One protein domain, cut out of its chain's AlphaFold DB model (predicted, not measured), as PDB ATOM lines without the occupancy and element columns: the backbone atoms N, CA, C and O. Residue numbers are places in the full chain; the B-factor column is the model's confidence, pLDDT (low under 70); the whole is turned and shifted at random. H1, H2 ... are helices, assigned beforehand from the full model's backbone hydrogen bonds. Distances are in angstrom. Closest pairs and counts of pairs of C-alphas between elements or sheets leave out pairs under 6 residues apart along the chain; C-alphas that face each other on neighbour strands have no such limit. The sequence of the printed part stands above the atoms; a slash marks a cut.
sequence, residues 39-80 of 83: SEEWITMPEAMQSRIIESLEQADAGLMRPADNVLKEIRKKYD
ATOM      1  N   SER A  39      -4.162  36.539  32.575       54.56
ATOM      2  CA  SER A  39      -4.837  35.272  32.235       54.56
ATOM      3  C   SER A  39      -5.613  35.298  30.920       54.56
ATOM      4  O   SER A  39      -5.746  34.255  30.280       54.56
ATOM      5  N   GLU A  40      -6.091  36.465  30.484       59.50
ATOM      6  CA  GLU A  40      -6.788  36.560  29.204       59.50
ATOM      7  C   GLU A  40      -5.860  36.236  28.043       59.50
ATOM      8  O   GLU A  40      -6.303  35.601  27.100       59.50
ATOM      9  N   GLU A  41      -4.575  36.580  28.094       69.31
ATOM     10  CA  GLU A  41      -3.691  36.407  26.940       69.31
ATOM     11  C   GLU A  41      -3.444  34.922  26.629       69.31
ATOM     12  O   GLU A  41      -3.547  34.502  25.479       69.31
ATOM     13  N   TRP A  42      -3.242  34.089  27.660       80.50
ATOM     14  CA  TRP A  42      -3.167  32.635  27.480       80.50
ATOM     15  C   TRP A  42      -4.497  32.047  27.000       80.50
ATOM     16  O   TRP A  42      -4.509  31.232  26.082       80.50
ATOM     17  N   ILE A  43      -5.619  32.478  27.587       77.88
ATOM     18  CA  ILE A  43      -6.960  31.957  27.274       77.88
ATOM     19  C   ILE A  43      -7.435  32.389  25.874       77.88
ATOM     20  O   ILE A  43      -8.126  31.633  25.196       77.88
ATOM     21  N   THR A  44      -7.066  33.591  25.433       82.25
ATOM     22  CA  THR A  44      -7.463  34.184  24.142       82.25
ATOM     23  C   THR A  44      -6.506  33.825  23.006       82.25
ATOM     24  O   THR A  44      -6.850  33.994  21.834       82.25
ATOM     25  N   MET A  45      -5.319  33.300  23.321       83.44
ATOM     26  CA  MET A  45      -4.359  32.823  22.332       83.44
ATOM     27  C   MET A  45      -4.924  31.616  21.564       83.44
ATOM     28  O   MET A  45      -5.453  30.694  22.183       83.44
ATOM     29  N   PRO A  46      -4.785  31.561  20.224       92.44
ATOM     30  CA  PRO A  46      -5.238  30.416  19.439       92.44
ATOM     31  C   PRO A  46      -4.664  29.090  19.950       92.44
ATOM     32  O   PRO A  46      -3.474  29.007  20.259       92.44
ATOM     33  N   GLU A  47      -5.477  28.031  19.957       90.00
ATOM     34  CA  GLU A  47      -5.088  26.700  20.462       90.00
ATOM     35  C   GLU A  47      -3.787  26.181  19.835       90.00
ATOM     36  O   GLU A  47      -2.954  25.580  20.510       90.00
ATOM     37  N   ALA A  48      -3.562  26.477  18.553       89.12
ATOM     38  CA  ALA A  48      -2.333  26.107  17.856       89.12
ATOM     39  C   ALA A  48      -1.078  26.745  18.478       89.12
ATOM     40  O   ALA A  48      -0.027  26.111  18.523       89.12
ATOM     41  N   MET A  49      -1.170  27.984  18.967       85.75
ATOM     42  CA  MET A  49      -0.058  28.643  19.654       85.75
ATOM     43  C   MET A  49       0.123  28.100  21.071       85.75
ATOM     44  O   MET A  49       1.254  27.813  21.454       85.75
ATOM     45  N   GLN A  50      -0.967  27.873  21.813       92.25
ATOM     46  CA  GLN A  50      -0.898  27.238  23.136       92.25
ATOM     47  C   GLN A  50      -0.220  25.861  23.050       92.25
ATOM     48  O   GLN A  50       0.729  25.580  23.780       92.25
ATOM     49  N   SER A  51      -0.641  25.034  22.089       91.94
ATOM     50  CA  SER A  51      -0.072  23.707  21.838       91.94
ATOM     51  C   SER A  51       1.412  23.771  21.464       91.94
ATOM     52  O   SER A  51       2.200  22.982  21.979       91.94
ATOM     53  N   ARG A  52       1.825  24.744  20.642       89.31
ATOM     54  CA  ARG A  52       3.239  24.959  20.291       89.31
ATOM     55  C   ARG A  52       4.101  25.341  21.487       89.31
ATOM     56  O   ARG A  52       5.251  24.908  21.570       89.31
ATOM     57  N   ILE A  53       3.574  26.163  22.389       90.44
ATOM     58  CA  ILE A  53       4.285  26.565  23.605       90.44
ATOM     59  C   ILE A  53       4.457  25.356  24.527       90.44
ATOM     60  O   ILE A  53       5.569  25.116  24.987       90.44
ATOM     61  N   ILE A  54       3.400  24.560  24.728       94.19
ATOM     62  CA  ILE A  54       3.460  23.321  25.522       94.19
ATOM     63  C   ILE A  54       4.492  22.349  24.932       94.19
ATOM     64  O   ILE A  54       5.392  21.920  25.646       94.19
ATOM     65  N   GLU A  55       4.437  22.086  23.624       92.06
ATOM     66  CA  GLU A  55       5.402  21.223  22.924       92.06
ATOM     67  C   GLU A  55       6.850  21.714  23.121       92.06
ATOM     68  O   GLU A  55       7.765  20.925  23.353       92.06
ATOM     69  N   SER A  56       7.068  23.031  23.059       87.00
ATOM     70  CA  SER A  56       8.398  23.626  23.237       87.00
ATOM     71  C   SER A  56       8.928  23.453  24.663       87.00
ATOM     72  O   SER A  56      10.129  23.247  24.845       87.00
ATOM     73  N   LEU A  57       8.052  23.518  25.671       90.81
ATOM     74  CA  LEU A  57       8.407  23.281  27.073       90.81
ATOM     75  C   LEU A  57       8.737  21.804  27.316       90.81
ATOM     76  O   LEU A  57       9.769  21.508  27.906       90.81
ATOM     77  N   GLU A  58       7.941  20.880  26.774       93.00
ATOM     78  CA  GLU A  58       8.214  19.437  26.865       93.00
ATOM     79  C   GLU A  58       9.552  19.064  26.210       93.00
ATOM     80  O   GLU A  58      10.336  18.290  26.761       93.00
ATOM     81  N   GLN A  59       9.859  19.649  25.048       89.12
ATOM     82  CA  GLN A  59      11.162  19.490  24.402       89.12
ATOM     83  C   GLN A  59      12.292  20.062  25.262       89.12
ATOM     84  O   GLN A  59      13.383  19.487  25.297       89.12
ATOM     85  N   ALA A  60      12.048  21.172  25.959       85.44
ATOM     86  CA  ALA A  60      13.036  21.756  26.848       85.44
ATOM     87  C   ALA A  60      13.336  20.849  28.046       85.44
ATOM     88  O   ALA A  60      14.505  20.550  28.301       85.44
ATOM     89  N   ASP A  61      12.298  20.333  28.700       90.00
ATOM     90  CA  ASP A  61      12.417  19.408  29.830       90.00
ATOM     91  C   ASP A  61      13.081  18.083  29.427       90.00
ATOM     92  O   ASP A  61      13.859  17.508  30.190       90.00
ATOM     93  N   ALA A  62      12.857  17.629  28.191       93.38
ATOM     94  CA  ALA A  62      13.531  16.469  27.612       93.38
ATOM     95  C   ALA A  62      14.992  16.741  27.186       93.38
ATOM     96  O   ALA A  62      15.660  15.843  26.667       93.38
ATOM     97  N   GLY A  63      15.501  17.965  27.360       89.19
ATOM     98  CA  GLY A  63      16.853  18.356  26.952       89.19
ATOM     99  C   GLY A  63      17.043  18.469  25.436       89.19
ATOM    100  O   GLY A  63      18.174  18.525  24.957       89.19
ATOM    101  N   LEU A  64      15.952  18.534  24.669       88.50
ATOM    102  CA  LEU A  64      15.944  18.695  23.210       88.50
ATOM    103  C   LEU A  64      16.039  20.170  22.779       88.50
ATOM    104  O   LEU A  64      15.797  20.507  21.618       88.50
ATOM    105  N   MET A  65      16.401  21.058  23.708       83.50
ATOM    106  CA  MET A  65      16.606  22.473  23.424       83.50
ATOM    107  C   MET A  65      17.684  22.670  22.363       83.50
ATOM    108  O   MET A  65      18.713  21.994  22.324       83.50
ATOM    109  N   ARG A  66      17.476  23.685  21.530       84.31
ATOM    110  CA  ARG A  66      18.479  24.154  20.578       84.31
ATOM    111  C   ARG A  66      19.092  25.446  21.117       84.31
ATOM    112  O   ARG A  66      18.343  26.301  21.587       84.31
ATOM    113  N   PRO A  67      20.420  25.635  21.026       87.31
ATOM    114  CA  PRO A  67      21.042  26.898  21.407       87.31
ATOM    115  C   PRO A  67      20.410  28.075  20.660       87.31
ATOM    116  O   PRO A  67      20.238  28.011  19.439       87.31
ATOM    117  N   ALA A  68      20.097  29.150  21.386       83.38
ATOM    118  CA  ALA A  68      19.415  30.320  20.836       83.38
ATOM    119  C   ALA A  68      20.157  30.910  19.627       83.38
ATOM    120  O   ALA A  68      19.530  31.226  18.621       83.38
ATOM    121  N   ASP A  69      21.491  30.959  19.668       89.62
ATOM    122  CA  ASP A  69      22.317  31.462  18.562       89.62
ATOM    123  C   ASP A  69      22.105  30.681  17.261       89.62
ATOM    124  O   ASP A  69      22.038  31.264  16.175       89.62
ATOM    125  N   ASN A  70      21.940  29.358  17.359       88.56
ATOM    126  CA  ASN A  70      21.686  28.506  16.199       88.56
ATOM    127  C   ASN A  70      20.286  28.760  15.631       88.56
ATOM    128  O   ASN A  70      20.128  28.882  14.416       88.56
ATOM    129  N   VAL A  71      19.285  28.895  16.505       86.38
ATOM    130  CA  VAL A  71      17.900  29.201  16.116       86.38
ATOM    131  C   VAL A  71      17.816  30.576  15.453       86.38
ATOM    132  O   VAL A  71      17.247  30.712  14.371       86.38
ATOM    133  N   LEU A  72      18.439  31.594  16.047       88.50
ATOM    134  CA  LEU A  72      18.459  32.955  15.516       88.50
ATOM    135  C   LEU A  72      19.164  33.023  14.160       88.50
ATOM    136  O   LEU A  72      18.665  33.678  13.245       88.50
ATOM    137  N   LYS A  73      20.285  32.315  13.993       92.12
ATOM    138  CA  LYS A  73      20.994  32.229  12.709       92.12
ATOM    139  C   LYS A  73      20.130  31.593  11.617       92.12
ATOM    140  O   LYS A  73      20.114  32.077  10.486       92.12
ATOM    141  N   GLU A  74      19.392  30.534  11.941       90.31
ATOM    142  CA  GLU A  74      18.477  29.885  10.998       90.31
ATOM    143  C   GLU A  74      17.286  30.765  10.630       90.31
ATOM    144  O   GLU A  74      16.941  30.853   9.453       90.31
ATOM    145  N   ILE A  75      16.686  31.450  11.606       90.25
ATOM    146  CA  ILE A  75      15.575  32.379  11.374       90.25
ATOM    147  C   ILE A  75      16.034  33.533  10.483       90.25
ATOM    148  O   ILE A  75      15.378  33.825   9.484       90.25
ATOM    149  N   ARG A  76      17.186  34.144  10.786       92.25
ATOM    150  CA  ARG A  76      17.743  35.219   9.956       92.25
ATOM    151  C   ARG A  76      18.010  34.747   8.532       92.25
ATOM    152  O   ARG A  76      17.626  35.433   7.595       92.25
ATOM    153  N   LYS A  77      18.562  33.544   8.350       93.12
ATOM    154  CA  LYS A  77      18.733  32.938   7.021       93.12
ATOM    155  C   LYS A  77      17.406  32.671   6.310       93.12
ATOM    156  O   LYS A  77      17.317  32.896   5.111       93.12
ATOM    157  N   LYS A  78      16.387  32.184   7.021       92.56
ATOM    158  CA  LYS A  78      15.072  31.859   6.450       92.56
ATOM    159  C   LYS A  78      14.334  33.097   5.938       92.56
ATOM    160  O   LYS A  78      13.652  33.004   4.924       92.56
ATOM    161  N   TYR A  79      14.462  34.218   6.642       92.50
ATOM    162  CA  TYR A  79      13.775  35.473   6.322       92.50
ATOM    163  C   TYR A  79      14.686  36.530   5.684       92.50
ATOM    164  O   TYR A  79      14.298  37.689   5.607       92.50
ATOM    165  N   ASP A  80      15.883  36.133   5.248       90.06
ATOM    166  CA  ASP A  80      16.879  37.011   4.621       90.06
ATOM    167  C   ASP A  80      17.234  38.264   5.452       90.06
ATOM    168  O   ASP A  80      17.480  39.350   4.943       90.06
TER     169      ASP A  80
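Overview. This is residues 39 to 80 of the 83 residues of an uncharacterized protein of Mucilaginibacter sp. ZH6 (UniProt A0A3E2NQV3). Three helices are strung out in an open, flat V with an empty middle: the long helix H2 makes one arm, the shorter H3 makes the other, and residues 62 to 67 make the turn between them. The short helix H1 sits at the far end of the H2 arm, turned steeply from it, and no helix touches another. The printed part has 42 residues with three named helices, in the order H1, H2, H3, and no named strand; its class is all helix. It is only just loose, close to extended, with a radius of gyration of the C-alphas of 13.2 A, and its outline is flat, with spans of 33 by 28 by 15 A.

Along the chain. Find C-alpha 39 at (-4.837, 35.272, 32.235), where the printed part begins. From there H1, residues 39 to 44, runs 8.6 A to the C-alpha of Thr 44. After residues 45 and 46 look for C-alpha 47 at (-5.088, 26.700, 20.462); here begins H2, residues 47 to 61, the longest helix, which measures 21.2 A from first to last C-alpha. Go on past residues 62 to 67 to Ala 68, where H3, residues 68 to 78, begins; it runs 15.1 A and ends at C-alpha 78 at (15.072, 31.859, 6.450). Residues 79 and 80 follow it.

Arrangement. Start with H1 and H2, which are close but not clearly touching, with 1 pair of C-alphas within 8 A. That closest pair is the C-alphas of Trp 42 and Gln 50, 7.3 A apart. The lines of H1 and H2 stand at a steep tilt of 61 degrees, and the two helices run opposite ways. Further along, H2 and H3 are apart, with no C-alpha of the one within 8 A of the other. H1 and H3 are apart as well. Look at the backbone O and N atoms: in H1, H2 and H3 every O i to N i+4 pair is within hydrogen-bond range.

Size, cuts and confidence. The two C-alphas farthest apart are those of Ser 39 and Asp 80, the first and last printed residues, at 35.2 A. The printed part has no cut. The link from H1 to H2 is tight, with 2 residues, and the link from H2 to H3 is short, with 6 residues. Three stretches stand free: residues 43 to 49, of which 47 to 49 belong to H2; residues 58 to 63, of which 58 to 61 belong to H2; and residues 66 to 80, of which 68 to 78 belong to H3. In the B-factor column you will find a mean pLDDT of the printed part of 86.8, with residues 39 to 41 under 70.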